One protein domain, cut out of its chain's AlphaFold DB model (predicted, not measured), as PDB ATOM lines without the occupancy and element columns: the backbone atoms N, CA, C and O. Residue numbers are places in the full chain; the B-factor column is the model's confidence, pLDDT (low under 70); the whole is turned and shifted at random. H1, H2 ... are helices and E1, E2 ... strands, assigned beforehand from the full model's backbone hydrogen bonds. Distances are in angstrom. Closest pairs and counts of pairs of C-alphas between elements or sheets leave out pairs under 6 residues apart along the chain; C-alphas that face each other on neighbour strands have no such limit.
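Overview. This is residues 4 to 128 of the 151 residues of an uncharacterized protein of bacterium (UniProt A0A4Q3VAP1). Two long helices, H1 and H4, cover one face of a strongly twisted four-stranded sheet, and the short H3 stands up from the opposite face over E4. H5 packs on H4, while H2 is not on the sheet and is followed by a long stretch with no named element, residues 37 to 53, whose C-alphas lie 6 to 28 A from the mean of all C-alphas. The 125 printed residues hold five named helices and four named strands, in the order H1 E1 H2 E2 E3 H3 E4 H4 H5; the sheet, E1 E2 E3 E4, is mixed, and so is the class. The whole is compact, radius of gyration of the C-alphas 14.5 A, and spans 45 by 29 by 26 A.

Arrangement. Start at H1, residues 4 to 23, on the sheet at a height of 8.9 A. E1, residues 26 to 30, is antiparallel to E2, residues 54 to 58; find N 27 and O 57 at 2.8 A. E2 and E3, residues 67 to 71, form a hairpin, with N 54 and O 69 at 2.9 A. E4, residues 93 to 96, is parallel to E3, with N 70 and O 94 at 2.8 A. H3, residues 82 to 89, joins these two in a strand-helix-strand unit, parallel neighbours linked through a helix, with a right-handed crossover. H4, residues 99 to 113, touches H1 with residues 99 to 102 alone, at a steep tilt of 56 degrees; the closest C-alphas, Ile 17 and Trp 99, are 5.2 A apart. H5, residues 119 to 127, touches H4; their closest C-alphas, Gly 107 and Ser 121, are 3.9 A apart. H2, residues 33 to 36, is too short for an O i to N i+4 pair; in the other helices every such pair is within hydrogen-bond range.

Along the chain. Find C-alpha 4 at (167.818, 205.794, 218.931); H1 runs 28.5 A from there. H4 covers 20.9 A. H5 ends at C-alpha 127, (170.018, 180.186, 238.026).

Size, cuts and confidence. The printed part has no cut. The link H2 to E2 is long. Low confidence includes residues 32 to 50 and 115 to 128.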
ATOM      1  N   ALA A   4     168.484 206.898 219.624       75.25
ATOM      2  CA  ALA A   4     167.818 205.794 218.931       75.25
ATOM      3  C   ALA A   4     168.342 204.405 219.350       75.25
ATOM      4  O   ALA A   4     167.556 203.477 219.502       75.25
ATOM      5  N   GLU A   5     169.649 204.273 219.590       77.00
ATOM      6  CA  GLU A   5     170.273 203.016 220.033       77.00
ATOM      7  C   GLU A   5     169.839 202.661 221.462       77.00
ATOM      8  O   GLU A   5     169.544 201.505 221.744       77.00
ATOM      9  N   ILE A   6     169.716 203.666 222.338       79.06
ATOM     10  CA  ILE A   6     169.193 203.494 223.704       79.06
ATOM     11  C   ILE A   6     167.757 202.976 223.660       79.06
ATOM     12  O   ILE A   6     167.435 202.009 224.342       79.06
ATOM     13  N   PHE A   7     166.902 203.582 222.834       78.50
ATOM     14  CA  PHE A   7     165.516 203.138 222.708       78.50
ATOM     15  C   PHE A   7     165.397 201.726 222.136       78.50
ATOM     16  O   PHE A   7     164.595 200.940 222.636       78.50
ATOM     17  N   ALA A   8     166.197 201.390 221.122       79.62
ATOM     18  CA  ALA A   8     166.209 200.050 220.541       79.62
ATOM     19  C   ALA A   8     166.668 198.991 221.557       79.62
ATOM     20  O   ALA A   8     166.075 197.916 221.636       79.62
ATOM     21  N   LEU A   9     167.681 199.307 222.368       84.94
ATOM     22  CA  LEU A   9     168.146 198.423 223.431       84.94
ATOM     23  C   LEU A   9     167.083 198.243 224.522       84.94
ATOM     24  O   LEU A   9     166.798 197.115 224.909       84.94
ATOM     25  N   GLU A  10     166.453 199.329 224.973       84.62
ATOM     26  CA  GLU A  10     165.373 199.275 225.966       84.62
ATOM     27  C   GLU A  10     164.188 198.439 225.467       84.62
ATOM     28  O   GLU A  10     163.694 197.587 226.194       84.62
ATOM     29  N   ALA A  11     163.788 198.616 224.200       86.19
ATOM     30  CA  ALA A  11     162.773 197.781 223.551       86.19
ATOM     31  C   ALA A  11     163.164 196.300 223.521       86.19
ATOM     32  O   ALA A  11     162.319 195.433 223.727       86.19
ATOM     33  N   SER A  12     164.435 196.001 223.244       89.06
ATOM     34  CA  SER A  12     164.912 194.622 223.226       89.06
ATOM     35  C   SER A  12     164.859 193.989 224.614       89.06
ATOM     36  O   SER A  12     164.429 192.846 224.723       89.06
ATOM     37  N   ILE A  13     165.266 194.719 225.656       89.50
ATOM     38  CA  ILE A  13     165.207 194.251 227.047       89.50
ATOM     39  C   ILE A  13     163.753 194.003 227.456       89.50
ATOM     40  O   ILE A  13     163.434 192.924 227.950       89.50
ATOM     41  N   GLU A  14     162.867 194.971 227.209       92.19
ATOM     42  CA  GLU A  14     161.438 194.865 227.520       92.19
ATOM     43  C   GLU A  14     160.815 193.638 226.849       92.19
ATOM     44  O   GLU A  14     160.172 192.836 227.521       92.19
ATOM     45  N   ARG A  15     161.079 193.435 225.550       92.06
ATOM     46  CA  ARG A  15     160.589 192.267 224.808       92.06
ATOM     47  C   ARG A  15     161.066 190.959 225.434       92.06
ATOM     48  O   ARG A  15     160.247 190.079 225.676       92.06
ATOM     49  N   THR A  16     162.361 190.842 225.736       94.81
ATOM     50  CA  THR A  16     162.916 189.643 226.379       94.81
ATOM     51  C   THR A  16     162.252 189.369 227.731       94.81
ATOM     52  O   THR A  16     161.948 188.217 228.037       94.81
ATOM     53  N   ILE A  17     161.973 190.409 228.522       94.38
ATOM     54  CA  ILE A  17     161.262 190.273 229.798       94.38
ATOM     55  C   ILE A  17     159.828 189.789 229.575       94.38
ATOM     56  O   ILE A  17     159.415 188.819 230.205       94.38
ATOM     57  N   VAL A  18     159.074 190.425 228.678       94.38
ATOM     58  CA  VAL A  18     157.674 190.070 228.401       94.38
ATOM     59  C   VAL A  18     157.559 188.623 227.926       94.38
ATOM     60  O   VAL A  18     156.763 187.864 228.479       94.38
ATOM     61  N   GLU A  19     158.367 188.223 226.943       94.44
ATOM     62  CA  GLU A  19     158.362 186.865 226.388       94.44
ATOM     63  C   GLU A  19     158.712 185.828 227.459       94.44
ATOM     64  O   GLU A  19     157.981 184.852 227.641       94.44
ATOM     65  N   GLY A  20     159.785 186.066 228.217       94.06
ATOM     66  CA  GLY A  20     160.217 185.156 229.271       94.06
ATOM     67  C   GLY A  20     159.185 185.028 230.392       94.06
ATOM     68  O   GLY A  20     158.854 183.919 230.802       94.06
ATOM     69  N   LEU A  21     158.626 186.140 230.879       94.56
ATOM     70  CA  LEU A  21     157.633 186.120 231.955       94.56
ATOM     71  C   LEU A  21     156.337 185.442 231.502       94.56
ATOM     72  O   LEU A  21     155.785 184.621 232.236       94.56
ATOM     73  N   THR A  22     155.886 185.722 230.280       95.06
ATOM     74  CA  THR A  22     154.704 185.070 229.702       95.06
ATOM     75  C   THR A  22     154.913 183.559 229.595       95.06
ATOM     76  O   THR A  22     154.040 182.789 229.988       95.06
ATOM     77  N   ALA A  23     156.097 183.113 229.160       93.06
ATOM     78  CA  ALA A  23     156.447 181.691 229.107       93.06
ATOM     79  C   ALA A  23     156.456 181.016 230.494       93.06
ATOM     80  O   ALA A  23     156.232 179.811 230.599       93.06
ATOM     81  N   LEU A  24     156.666 181.783 231.567       90.75
ATOM     82  CA  LEU A  24     156.576 181.315 232.954       90.75
ATOM     83  C   LEU A  24     155.158 181.382 233.545       90.75
ATOM     84  O   LEU A  24     154.974 181.070 234.725       90.75
ATOM     85  N   GLY A  25     154.160 181.767 232.748       93.19
ATOM     86  CA  GLY A  25     152.761 181.846 233.160       93.19
ATOM     87  C   GLY A  25     152.393 183.134 233.895       93.19
ATOM     88  O   GLY A  25     151.337 183.186 234.528       93.19
ATOM     89  N   TYR A  26     153.237 184.168 233.836       94.56
ATOM     90  CA  TYR A  26     152.842 185.502 234.279       94.56
ATOM     91  C   TYR A  26     151.926 186.159 233.249       94.56
ATOM     92  O   TYR A  26     152.057 185.967 232.043       94.56
ATOM     93  N   ILE A  27     151.023 186.989 233.752       95.06
ATOM     94  CA  ILE A  27     150.213 187.903 232.960       95.06
ATOM     95  C   ILE A  27     150.949 189.243 232.972       95.06
ATOM     96  O   ILE A  27     151.134 189.840 234.035       95.06
ATOM     97  N   VAL A  28     151.393 189.696 231.801       94.38
ATOM     98  CA  VAL A  28     152.189 190.920 231.650       94.38
ATOM     99  C   VAL A  28     151.417 191.933 230.816       94.38
ATOM    100  O   VAL A  28     151.048 191.660 229.678       94.38
ATOM    101  N   GLN A  29     151.193 193.114 231.382       91.88
ATOM    102  CA  GLN A  29     150.580 194.250 230.713       91.88
ATOM    103  C   GLN A  29     151.646 195.316 230.455       91.88
ATOM    104  O   GLN A  29     152.173 195.915 231.392       91.88
ATOM    105  N   THR A  30     151.930 195.594 229.185       89.50
ATOM    106  CA  THR A  30     152.782 196.725 228.796       89.50
ATOM    107  C   THR A  30     151.988 198.028 228.895       89.50
ATOM    108  O   THR A  30     150.852 198.109 228.418       89.50
ATOM    109  N   THR A  31     152.571 199.049 229.519       81.50
ATOM    110  CA  THR A  31     151.937 200.358 229.760       81.50
ATOM    111  C   THR A  31     152.703 201.522 229.122       81.50
ATOM    112  O   THR A  31     152.178 202.636 229.042       81.50
ATOM    113  N   GLY A  32     153.940 201.279 228.672       65.88
ATOM    114  CA  GLY A  32     154.801 202.301 228.095       65.88
ATOM    115  C   GLY A  32     154.152 203.009 226.901       65.88
ATOM    116  O   GLY A  32     153.354 202.435 226.159       65.88
ATOM    117  N   ALA A  33     154.547 204.265 226.658       57.66
ATOM    118  CA  ALA A  33     153.994 205.124 225.596       57.66
ATOM    119  C   ALA A  33     154.032 204.500 224.180       57.66
ATOM    120  O   ALA A  33     153.304 204.929 223.285       57.66
ATOM    121  N   ARG A  34     154.875 203.477 223.979       54.81
ATOM    122  CA  ARG A  34     155.008 202.706 222.734       54.81
ATOM    123  C   ARG A  34     153.800 201.807 222.455       54.81
ATOM    124  O   ARG A  34     153.490 201.585 221.294       54.81
ATOM    125  N   ALA A  35     153.078 201.352 223.480       49.34
ATOM    126  CA  ALA A  35     151.834 200.596 223.309       49.34
ATOM    127  C   ALA A  35     150.694 201.459 222.725       49.34
ATOM    128  O   ALA A  35     149.717 200.932 222.204       49.34
ATOM    129  N   PHE A  36     150.834 202.791 222.772       47.06
ATOM    130  CA  PHE A  36     149.827 203.762 222.338       47.06
ATOM    131  C   PHE A  36     150.196 204.510 221.045       47.06
ATOM    132  O   PHE A  36     149.591 205.541 220.734       47.06
ATOM    133  N   THR A  37     151.172 204.033 220.262       43.38
ATOM    134  CA  THR A  37     151.544 204.648 218.975       43.38
ATOM    135  C   THR A  37     150.532 204.304 217.880       43.38
ATOM    136  O   THR A  37     150.803 203.515 216.981       43.38
ATOM    137  N   GLY A  38     149.340 204.895 217.972       43.75
ATOM    138  CA  GLY A  38     148.284 204.835 216.957       43.75
ATOM    139  C   GLY A  38     147.947 206.190 216.322       43.75
ATOM    140  O   GLY A  38     146.991 206.273 215.558       43.75
ATOM    141  N   ARG A  39     148.681 207.271 216.634       42.47
ATOM    142  CA  ARG A  39     148.445 208.604 216.051       42.47
ATOM    143  C   ARG A  39     149.535 209.012 215.066       42.47
ATOM    144  O   ARG A  39     150.724 208.835 215.315       42.47
ATOM    145  N   ALA A  40     149.090 209.613 213.965       42.38
ATOM    146  CA  ALA A  40     149.903 210.111 212.855       42.38
ATOM    147  C   ALA A  40     150.857 211.272 213.224       42.38
ATOM    148  O   ALA A  40     151.645 211.698 212.387       42.38
ATOM    149  N   ASP A  41     150.806 211.786 214.456       49.44
ATOM    150  CA  ASP A  41     151.619 212.908 214.944       49.44
ATOM    151  C   ASP A  41     152.858 212.471 215.751       49.44
ATOM    152  O   ASP A  41     153.610 213.318 216.238       49.44
ATOM    153  N   GLY A  42     153.079 211.161 215.921       42.66
ATOM    154  CA  GLY A  42     154.219 210.620 216.671       42.66
ATOM    155  C   GLY A  42     154.186 210.921 218.174       42.66
ATOM    156  O   GLY A  42     155.149 210.614 218.881       42.66
ATOM    157  N   LYS A  43     153.094 211.499 218.690       40.59
ATOM    158  CA  LYS A  43     152.884 211.721 220.119       40.59
ATOM    159  C   LYS A  43     152.039 210.574 220.652       40.59
ATOM    160  O   LYS A  43     150.813 210.627 220.658       40.59
ATOM    161  N   GLY A  44     152.712 209.513 221.100       44.12
ATOM    162  CA  GLY A  44     152.055 208.512 221.938       44.12
ATOM    163  C   GLY A  44     151.376 209.211 223.117       44.12
ATOM    164  O   GLY A  44     151.880 210.231 223.603       44.12
ATOM    165  N   TYR A  45     150.240 208.686 223.578       42.41
ATOM    166  CA  TYR A  45     149.782 209.010 224.925       42.41
ATOM    167  C   TYR A  45     150.942 208.642 225.845       42.41
ATOM    168  O   TYR A  45     151.266 207.466 225.996       42.41
ATOM    169  N   GLY A  46     151.656 209.656 226.341       43.41
ATOM    170  CA  GLY A  46     152.694 209.445 227.331       43.41
ATOM    171  C   GLY A  46     152.035 208.657 228.445       43.41
ATOM    172  O   GLY A  46     151.037 209.136 228.988       43.41
ATOM    173  N   GLY A  47     152.527 207.440 228.704       52.00
ATOM    174  CA  GLY A  47     152.083 206.656 229.849       52.00
ATOM    175  C   GLY A  47     152.018 207.604 231.039       52.00
ATOM    176  O   GLY A  47     152.939 208.410 231.222       52.00
ATOM    177  N   SER A  48     150.877 207.627 231.729       57.19
ATOM    178  CA  SER A  48     150.650 208.551 232.836       57.19
ATOM    179  C   SER A  48     151.898 208.571 233.713       57.19
ATOM    180  O   SER A  48     152.400 207.507 234.079       57.19
ATOM    181  N   LYS A  49     152.448 209.766 233.979       63.12
ATOM    182  CA  LYS A  49     153.663 209.907 234.796       63.12
ATOM    183  C   LYS A  49     153.521 209.043 236.049       63.12
ATOM    184  O   LYS A  49     152.488 209.113 236.711       63.12
ATOM    185  N   GLY A  50     154.522 208.219 236.343       64.38
ATOM    186  CA  GLY A  50     154.474 207.317 237.494       64.38
ATOM    187  C   GLY A  50     154.087 205.871 237.182       64.38
ATOM    188  O   GLY A  50     154.371 205.012 238.011       64.38
ATOM    189  N   VAL A  51     153.486 205.568 236.024       78.44
ATOM    190  CA  VAL A  51     153.122 204.184 235.671       78.44
ATOM    191  C   VAL A  51     154.370 203.417 235.201       78.44
ATOM    192  O   VAL A  51     155.036 203.891 234.281       78.44
ATOM    193  N   PRO A  52     154.698 202.258 235.807       85.69
ATOM    194  CA  PRO A  52     155.832 201.428 235.393       85.69
ATOM    195  C   PRO A  52     155.625 200.831 234.004       85.69
ATOM    196  O   PRO A  52     154.514 200.377 233.735       85.69
ATOM    197  N   ASP A  53     156.683 200.748 233.188       86.75
ATOM    198  CA  ASP A  53     156.652 200.218 231.808       86.75
ATOM    199  C   ASP A  53     155.887 198.885 231.666       86.75
ATOM    200  O   ASP A  53     155.154 198.688 230.689       86.75
ATOM    201  N   LEU A  54     156.017 197.993 232.654       91.75
ATOM    202  CA  LEU A  54     155.296 196.725 232.745       91.75
ATOM    203  C   LEU A  54     154.535 196.615 234.073       91.75
ATOM    204  O   LEU A  54     155.081 196.874 235.147       91.75
ATOM    205  N   LEU A  55     153.299 196.128 234.004       92.62
ATOM    206  CA  LEU A  55     152.534 195.636 235.147       92.62
ATOM    207  C   LEU A  55     152.426 194.117 235.047       92.62
ATOM    208  O   LEU A  55     151.951 193.582 234.048       92.62
ATOM    209  N   VAL A  56     152.874 193.422 236.084       93.69
ATOM    210  CA  VAL A  56     152.984 191.963 236.106       93.69
ATOM    211  C   VAL A  56     152.092 191.402 237.201       93.69
ATOM    212  O   VAL A  56     152.098 191.881 238.333       93.69
ATOM    213  N   THR A  57     151.338 190.364 236.872       93.44
ATOM    214  CA  THR A  57     150.587 189.568 237.841       93.44
ATOM    215  C   THR A  57     150.643 188.090 237.473       93.44
ATOM    216  O   THR A  57     151.239 187.698 236.469       93.44
ATOM    217  N   LYS A  58     150.030 187.246 238.294       91.94
ATOM    218  CA  LYS A  58     149.894 185.817 238.045       91.94
ATOM    219  C   LYS A  58     148.531 185.359 238.544       91.94
ATOM    220  O   LYS A  58     148.038 185.880 239.536       91.94
ATOM    221  N   ALA A  59     147.935 184.370 237.881       87.44
ATOM    222  CA  ALA A  59     146.589 183.898 238.221       87.44
ATOM    223  C   ALA A  59     146.453 183.403 239.676       87.44
ATOM    224  O   ALA A  59     145.375 183.473 240.253       87.44
ATOM    225  N   GLU A  60     147.548 182.918 240.270       86.19
ATOM    226  CA  GLU A  60     147.598 182.455 241.663       86.19
ATOM    227  C   GLU A  60     147.767 183.587 242.692       86.19
ATOM    228  O   GLU A  60     147.673 183.342 243.894       86.19
ATOM    229  N   TRP A  61     148.046 184.817 242.252       86.81
ATOM    230  CA  TRP A  61     148.168 185.962 243.148       86.81
ATOM    231  C   TRP A  61     146.779 186.472 243.560       86.81
ATOM    232  O   TRP A  61     145.826 186.363 242.785       86.81
ATOM    233  N   PRO A  62     146.633 187.069 244.760       83.31
ATOM    234  CA  PRO A  62     145.392 187.721 245.154       83.31
ATOM    235  C   PRO A  62     144.937 188.748 244.114       83.31
ATOM    236  O   PRO A  62     145.746 189.510 243.577       83.31
ATOM    237  N   VAL A  63     143.628 188.795 243.868       80.19
ATOM    238  CA  VAL A  63     143.019 189.759 242.942       80.19
ATOM    239  C   VAL A  63     143.407 191.183 243.353       80.19
ATOM    240  O   VAL A  63     143.268 191.566 244.512       80.19
ATOM    241  N   GLY A  64     143.917 191.960 242.392       79.94
ATOM    242  CA  GLY A  64     144.426 193.317 242.616       79.94
ATOM    243  C   GLY A  64     145.920 193.396 242.948       79.94
ATOM    244  O   GLY A  64     146.461 194.497 243.036       79.94
ATOM    245  N   CYS A  65     146.616 192.264 243.095       85.19
ATOM    246  CA  CYS A  65     148.061 192.256 243.280       85.19
ATOM    247  C   CYS A  65     148.794 192.375 241.937       85.19
ATOM    248  O   CYS A  65     148.670 191.515 241.060       85.19
ATOM    249  N   LEU A  66     149.565 193.451 241.789       89.06
ATOM    250  CA  LEU A  66     150.334 193.786 240.594       89.06
ATOM    251  C   LEU A  66     151.728 194.256 241.017       89.06
ATOM    252  O   LEU A  66     151.856 195.091 241.916       89.06
ATOM    253  N   ALA A  67     152.755 193.739 240.355       90.19
ATOM    254  CA  ALA A  67     154.129 194.207 240.471       90.19
ATOM    255  C   ALA A  67     154.453 195.141 239.302       90.19
ATOM    256  O   ALA A  67     154.189 194.807 238.148       90.19
ATOM    257  N   GLY A  68     155.040 196.300 239.586       91.19
ATOM    258  CA  GLY A  68     155.539 197.205 238.555       91.19
ATOM    259  C   GLY A  68     156.988 196.905 238.184       91.19
ATOM    260  O   GLY A  68     157.833 196.823 239.073       91.19
ATOM    261  N   LEU A  69     157.311 196.822 236.895       90.62
ATOM    262  CA  LEU A  69     158.694 196.805 236.412       90.62
ATOM    263  C   LEU A  69     158.929 198.014 235.503       90.62
ATOM    264  O   LEU A  69     158.244 198.193 234.501       90.62
ATOM    265  N   GLU A  70     159.910 198.833 235.861       88.94
ATOM    266  CA  GLU A  70     160.412 199.937 235.052       88.94
ATOM    267  C   GLU A  70     161.660 199.467 234.302       88.94
ATOM    268  O   GLU A  70     162.685 199.157 234.921       88.94
ATOM    269  N   VAL A  71     161.601 199.435 232.974       87.94
ATOM    270  CA  VAL A  71     162.692 198.952 232.129       87.94
ATOM    271  C   VAL A  71     163.638 200.105 231.817       87.94
ATOM    272  O   VAL A  71     163.234 201.203 231.427       87.94
ATOM    273  N   LYS A  72     164.939 199.881 232.013       86.50
ATOM    274  CA  LYS A  72     165.990 200.863 231.719       86.50
ATOM    275  C   LYS A  72     167.195 200.185 231.085       86.50
ATOM    276  O   LYS A  72     167.476 199.021 231.320       86.50
ATOM    277  N   THR A  73     167.980 200.946 230.332       83.38
ATOM    278  CA  THR A  73     169.245 200.453 229.750       83.38
ATOM    279  C   THR A  73     170.433 200.499 230.720       83.38
ATOM    280  O   THR A  73     171.521 200.040 230.383       83.38
ATOM    281  N   SER A  74     170.271 201.089 231.912       80.44
ATOM    282  CA  SER A  74     171.336 201.201 232.914       80.44
ATOM    283  C   SER A  74     170.800 201.486 234.320       80.44
ATOM    284  O   SER A  74     169.884 202.291 234.487       80.44
ATOM    285  N   HIS A  75     171.469 200.956 235.353       68.31
ATOM    286  CA  HIS A  75     171.207 201.300 236.762       68.31
ATOM    287  C   HIS A  75     171.564 202.748 237.127       68.31
ATOM    288  O   HIS A  75     171.243 203.217 238.218       68.31
ATOM    289  N   LYS A  76     172.254 203.477 236.244       70.88
ATOM    290  CA  LYS A  76     172.537 204.906 236.443       70.88
ATOM    291  C   LYS A  76     171.388 205.798 235.972       70.88
ATOM    292  O   LYS A  76     171.434 207.006 236.198       70.88
ATOM    293  N   ALA A  77     170.368 205.229 235.324       68.88
ATOM    294  CA  ALA A  77     169.185 205.975 234.926       68.88
ATOM    295  C   ALA A  77     168.447 206.485 236.171       68.88
ATOM    296  O   ALA A  77     168.074 205.701 237.047       68.88
ATOM    297  N   LYS A  78     168.266 207.806 236.256       67.69
ATOM    298  CA  LYS A  78     167.479 208.439 237.319       67.69
ATOM    299  C   LYS A  78     165.995 208.145 237.107       67.69
ATOM    300  O   LYS A  78     165.554 208.027 235.963       67.69
ATOM    301  N   TRP A  79     165.238 208.073 238.199       67.19
ATOM    302  CA  TRP A  79     163.780 208.084 238.133       67.19
ATOM    303  C   TRP A  79     163.309 209.343 237.410       67.19
ATOM    304  O   TRP A  79     163.861 210.428 237.608       67.19
ATOM    305  N   SER A  80     162.318 209.188 236.535       65.38
ATOM    306  CA  SER A  80     161.815 210.306 235.735       65.38
ATOM    307  C   SER A  80     160.821 211.175 236.509       65.38
ATOM    308  O   SER A  80     160.516 212.287 236.077       65.38
ATOM    309  N   SER A  81     160.330 210.679 237.651       68.38
ATOM    310  CA  SER A  81     159.349 211.362 238.490       68.38
ATOM    311  C   SER A  81     159.407 210.905 239.961       68.38
ATOM    312  O   SER A  81     159.749 209.743 240.211       68.38
ATOM    313  N   PRO A  82     159.057 211.780 240.923       73.06
ATOM    314  CA  PRO A  82     158.913 211.418 242.337       73.06
ATOM    315  C   PRO A  82     157.899 210.296 242.580       73.06
ATOM    316  O   PRO A  82     158.058 209.503 243.501       73.06
ATOM    317  N   GLU A  83     156.867 210.186 241.742       72.81
ATOM    318  CA  GLU A  83     155.856 209.135 241.835       72.81
ATOM    319  C   GLU A  83     156.472 207.752 241.580       72.81
ATOM    320  O   GLU A  83     156.226 206.821 242.344       72.81
ATOM    321  N   GLN A  84     157.335 207.620 240.564       67.12
ATOM    322  CA  GLN A  84     158.065 206.368 240.317       67.12
ATOM    323  C   GLN A  84     158.988 206.008 241.487       67.12
ATOM    324  O   GLN A  84     159.072 204.840 241.870       67.12
ATOM    325  N   GLU A  85     159.652 207.008 242.070       72.00
ATOM    326  CA  GLU A  85     160.498 206.817 243.249       72.00
ATOM    327  C   GLU A  85     159.675 206.370 244.467       72.00
ATOM    328  O   GLU A  85     160.077 205.442 245.163       72.00
ATOM    329  N   ALA A  86     158.488 206.940 244.688       68.44
ATOM    330  CA  ALA A  86     157.597 206.550 245.779       68.44
ATOM    331  C   ALA A  86     157.108 205.097 245.651       68.44
ATOM    332  O   ALA A  86     157.133 204.353 246.635       68.44
ATOM    333  N   PHE A  87     156.718 204.654 244.449       68.81
ATOM    334  CA  PHE A  87     156.356 203.250 244.207       68.81
ATOM    335  C   PHE A  87     157.544 202.301 244.411       68.81
ATOM    336  O   PHE A  87     157.358 201.192 244.924       68.81
ATOM    337  N   TRP A  88     158.757 202.740 244.072       69.38
ATOM    338  CA  TRP A  88     159.970 201.958 244.287       69.38
ATOM    339  C   TRP A  88     160.304 201.827 245.775       69.38
ATOM    340  O   TRP A  88     160.495 200.714 246.266       69.38
ATOM    341  N   VAL A  89     160.285 202.936 246.522       64.25
ATOM    342  CA  VAL A  89     160.492 202.949 247.981       64.25
ATOM    343  C   VAL A  89     159.450 202.085 248.697       64.25
ATOM    344  O   VAL A  89     159.779 201.390 249.655       64.25
ATOM    345  N   ALA A  90     158.208 202.074 248.211       66.06
ATOM    346  CA  ALA A  90     157.137 201.244 248.756       66.06
ATOM    347  C   ALA A  90     157.246 199.747 248.390       66.06
ATOM    348  O   ALA A  90     156.377 198.965 248.781       66.06
ATOM    349  N   GLY A  91     158.262 199.333 247.621       67.81
ATOM    350  CA  GLY A  91     158.441 197.947 247.173       67.81
ATOM    351  C   GLY A  91     157.369 197.476 246.185       67.81
ATOM    352  O   GLY A  91     157.087 196.282 246.096       67.81
ATOM    353  N   ARG A  92     156.728 198.413 245.478       73.38
ATOM    354  CA  ARG A  92     155.637 198.160 244.523       73.38
ATOM    355  C   ARG A  92     156.099 198.224 243.068       73.38
ATOM    356  O   ARG A  92     155.463 197.611 242.212       73.38
ATOM    357  N   SER A  93     157.192 198.933 242.790       82.81
ATOM    358  CA  SER A  93     157.844 198.961 241.481       82.81
ATOM    359  C   SER A  93     159.344 198.687 241.584       82.81
ATOM    360  O   SER A  93     159.983 198.981 242.594       82.81
ATOM    361  N   PHE A  94     159.925 198.119 240.531       85.50
ATOM    362  CA  PHE A  94     161.340 197.760 240.474       85.50
ATOM    363  C   PHE A  94     161.953 198.265 239.181       85.50
ATOM    364  O   PHE A  94     161.386 198.082 238.109       85.50
ATOM    365  N   ARG A  95     163.139 198.866 239.271       87.25
ATOM    366  CA  ARG A  95     163.934 199.178 238.084       87.25
ATOM    367  C   ARG A  95     164.697 197.937 237.657       87.25
ATOM    368  O   ARG A  95     165.452 197.390 238.458       87.25
ATOM    369  N   VAL A  96     164.547 197.556 236.397       87.75
ATOM    370  CA  VAL A  96     165.182 196.376 235.816       87.75
ATOM    371  C   VAL A  96     165.891 196.743 234.521       87.75
ATOM    372  O   VAL A  96     165.440 197.599 233.758       87.75
ATOM    373  N   THR A  97     167.029 196.109 234.284       89.75
ATOM    374  CA  THR A  97     167.848 196.321 233.084       89.75
ATOM    375  C   THR A  97     168.102 195.040 232.298       89.75
ATOM    376  O   THR A  97     168.691 195.082 231.220       89.75
ATOM    377  N   SER A  98     167.632 193.902 232.813       88.12
ATOM    378  CA  SER A  98     167.750 192.600 232.169       88.12
ATOM    379  C   SER A  98     166.626 191.648 232.584       88.12
ATOM    380  O   SER A  98     165.838 191.924 233.494       88.12
ATOM    381  N   TRP A  99     166.587 190.498 231.912       89.50
ATOM    382  CA  TRP A  99     165.727 189.362 232.235       89.50
ATOM    383  C   TRP A  99     165.942 188.839 233.662       89.50
ATOM    384  O   TRP A  99     164.993 188.639 234.419       89.50
ATOM    385  N   GLU A 100     167.198 188.652 234.054       87.50
ATOM    386  CA  GLU A 100     167.588 188.108 235.354       87.50
ATOM    387  C   GLU A 100     167.174 189.044 236.490       87.50
ATOM    388  O   GLU A 100     166.712 188.587 237.537       87.50
ATOM    389  N   GLU A 101     167.286 190.357 236.273       86.56
ATOM    390  CA  GLU A 101     166.818 191.349 237.238       86.56
ATOM    391  C   GLU A 101     165.300 191.371 237.366       86.56
ATOM    392  O   GLU A 101     164.796 191.537 238.475       86.56
ATOM    393  N   ALA A 102     164.564 191.164 236.271       89.88
ATOM    394  CA  ALA A 102     163.111 191.035 236.320       89.88
ATOM    395  C   ALA A 102     162.678 189.812 237.142       89.88
ATOM    396  O   ALA A 102     161.800 189.928 237.999       89.88
ATOM    397  N   LEU A 103     163.336 188.663 236.958       88.12
ATOM    398  CA  LEU A 103     163.094 187.474 237.783       88.12
ATOM    399  C   LEU A 103     163.408 187.723 239.258       88.12
ATOM    400  O   LEU A 103     162.619 187.365 240.133       88.12
ATOM    401  N   TRP A 104     164.545 188.354 239.544       85.00
ATOM    402  CA  TRP A 104     164.924 188.696 240.910       85.00
ATOM    403  C   TRP A 104     163.900 189.650 241.552       85.00
ATOM    404  O   TRP A 104     163.443 189.398 242.668       85.00
ATOM    405  N   ALA A 105     163.476 190.692 240.831       87.25
ATOM    406  CA  ALA A 105     162.508 191.681 241.297       87.25
ATOM    407  C   ALA A 105     161.154 191.047 241.636       87.25
ATOM    408  O   ALA A 105     160.613 191.284 242.717       87.25
ATOM    409  N   LEU A 106     160.637 190.180 240.760       87.69
ATOM    410  CA  LEU A 106     159.404 189.440 241.031       87.69
ATOM    411  C   LEU A 106     159.569 188.488 242.215       87.69
ATOM    412  O   LEU A 106     158.690 188.423 243.066       87.69
ATOM    413  N   GLY A 107     160.713 187.813 242.333       82.94
ATOM    414  CA  GLY A 107     160.994 186.952 243.478       82.94
ATOM    415  C   GLY A 107     161.039 187.711 244.810       82.94
ATOM    416  O   GLY A 107     160.653 187.155 245.839       82.94
ATOM    417  N   VAL A 108     161.484 188.972 244.807       79.00
ATOM    418  CA  VAL A 108     161.380 189.868 245.968       79.00
ATOM    419  C   VAL A 108     159.929 190.266 246.203       79.00
ATOM    420  O   VAL A 108     159.444 190.106 247.318       79.00
ATOM    421  N   PHE A 109     159.212 190.724 245.177       83.88
ATOM    422  CA  PHE A 109     157.808 191.118 245.302       83.88
ATOM    423  C   PHE A 109     156.931 189.998 245.878       83.88
ATOM    424  O   PHE A 109     156.188 190.237 246.826       83.88
ATOM    425  N   GLU A 110     157.061 188.769 245.373       81.75
ATOM    426  CA  GLU A 110     156.347 187.589 245.877       81.75
ATOM    427  C   GLU A 110     156.619 187.369 247.373       81.75
ATOM    428  O   GLU A 110     155.699 187.160 248.166       81.75
ATOM    429  N   ARG A 111     157.881 187.508 247.793       73.69
ATOM    430  CA  ARG A 111     158.258 187.371 249.200       73.69
ATOM    431  C   ARG A 111     157.650 188.470 250.073       73.69
ATOM    432  O   ARG A 111     157.181 188.167 251.164       73.69
ATOM    433  N   LEU A 112     157.673 189.722 249.613       70.44
ATOM    434  CA  LEU A 112     157.251 190.882 250.409       70.44
ATOM    435  C   LEU A 112     155.741 191.069 250.455       70.44
ATOM    436  O   LEU A 112     155.185 191.362 251.507       70.44
ATOM    437  N   CYS A 113     155.083 190.928 249.309       68.94
ATOM    438  CA  CYS A 113     153.677 191.274 249.156       68.94
ATOM    439  C   CYS A 113     152.755 190.065 249.297       68.94
ATOM    440  O   CYS A 113     151.591 190.243 249.647       68.94
ATOM    441  N   LEU A 114     153.250 188.854 249.024       71.00
ATOM    442  CA  LEU A 114     152.431 187.640 249.030       71.00
ATOM    443  C   LEU A 114     152.787 186.690 250.174       71.00
ATOM    444  O   LEU A 114     152.076 185.710 250.370       71.00
ATOM    445  N   ASN A 115     153.877 186.949 250.911       64.44
ATOM    446  CA  ASN A 115     154.417 186.054 251.940       64.44
ATOM    447  C   ASN A 115     154.586 184.602 251.437       64.44
ATOM    448  O   ASN A 115     154.425 183.631 252.177       64.44
ATOM    449  N   THR A 116     154.897 184.444 250.146       55.00
ATOM    450  CA  THR A 116     155.151 183.150 249.507       55.00
ATOM    451  C   THR A 116     156.542 183.144 248.881       55.00
ATOM    452  O   THR A 116     157.049 184.166 248.422       55.00
ATOM    453  N   ARG A 117     157.190 181.972 248.842       55.00
ATOM    454  CA  ARG A 117     158.288 181.734 247.893       55.00
ATOM    455  C   ARG A 117     157.643 181.353 246.570       55.00
ATOM    456  O   ARG A 117     157.328 180.176 246.363       55.00
ATOM    457  N   GLY A 118     157.375 182.337 245.728       56.75
ATOM    458  CA  GLY A 118     156.766 182.086 244.434       56.75
ATOM    459  C   GLY A 118     157.757 181.511 243.421       56.75
ATOM    460  O   GLY A 118     158.892 181.119 243.733       56.75
ATOM    461  N   GLN A 119     157.280 181.343 242.194       58.69
ATOM    462  CA  GLN A 119     158.015 180.651 241.137       58.69
ATOM    463  C   GLN A 119     159.230 181.460 240.663       58.69
ATOM    464  O   GLN A 119     160.246 180.849 240.320       58.69
ATOM    465  N   ALA A 120     159.175 182.797 240.716       54.59
ATOM    466  CA  ALA A 120     160.312 183.646 240.362       54.59
ATOM    467  C   ALA A 120     161.465 183.492 241.362       54.59
ATOM    468  O   ALA A 120     162.608 183.296 240.942       54.59
ATOM    469  N   SER A 121     161.186 183.460 242.672       55.94
ATOM    470  CA  SER A 121     162.238 183.223 243.673       55.94
ATOM    471  C   SER A 121     162.928 181.866 243.464       55.94
ATOM    472  O   SER A 121     164.143 181.759 243.620       55.94
ATOM    473  N   ARG A 122     162.171 180.820 243.091       58.69
ATOM    474  CA  ARG A 122     162.721 179.478 242.822       58.69
ATOM    475  C   ARG A 122     163.607 179.447 241.577       58.69
ATOM    476  O   ARG A 122     164.676 178.844 241.626       58.69
ATOM    477  N   GLN A 123     163.194 180.097 240.490       56.69
ATOM    478  CA  GLN A 123     163.992 180.135 239.262       56.69
ATOM    479  C   GLN A 123     165.248 180.996 239.390       56.69
ATOM    480  O   GLN A 123     166.307 180.587 238.916       56.69
ATOM    481  N   TRP A 124     165.179 182.128 240.096       54.28
ATOM    482  CA  TRP A 124     166.367 182.932 240.379       54.28
ATOM    483  C   TRP A 124     167.395 182.145 241.207       54.28
ATOM    484  O   TRP A 124     168.556 182.048 240.811       54.28
ATOM    485  N   LEU A 125     166.970 181.484 242.289       57.88
ATOM    486  CA  LEU A 125     167.864 180.635 243.087       57.88
ATOM    487  C   LEU A 125     168.467 179.482 242.266       57.88
ATOM    488  O   LEU A 125     169.641 179.158 242.435       57.88
ATOM    489  N   ALA A 126     167.693 178.889 241.352       57.75
ATOM    490  CA  ALA A 126     168.171 177.826 240.467       57.75
ATOM    491  C   ALA A 126     169.191 178.322 239.426       57.75
ATOM    492  O   ALA A 126     170.092 177.571 239.056       57.75
ATOM    493  N   SER A 127     169.090 179.583 238.993       59.50
ATOM    494  CA  SER A 127     170.018 180.186 238.026       59.50
ATOM    495  C   SER A 127     171.437 180.394 238.573       59.50
ATOM    496  O   SER A 127     172.360 180.602 237.791       59.50
ATOM    497  N   LYS A 128     171.633 180.321 239.904       56.06
ATOM    498  CA  LYS A 128     172.894 180.635 240.611       56.06
ATOM    499  C   LYS A 128     173.450 182.037 240.311       56.06
ATOM    500  O   LYS A 128     174.616 182.309 240.592       56.06
TER     501      LYS A 128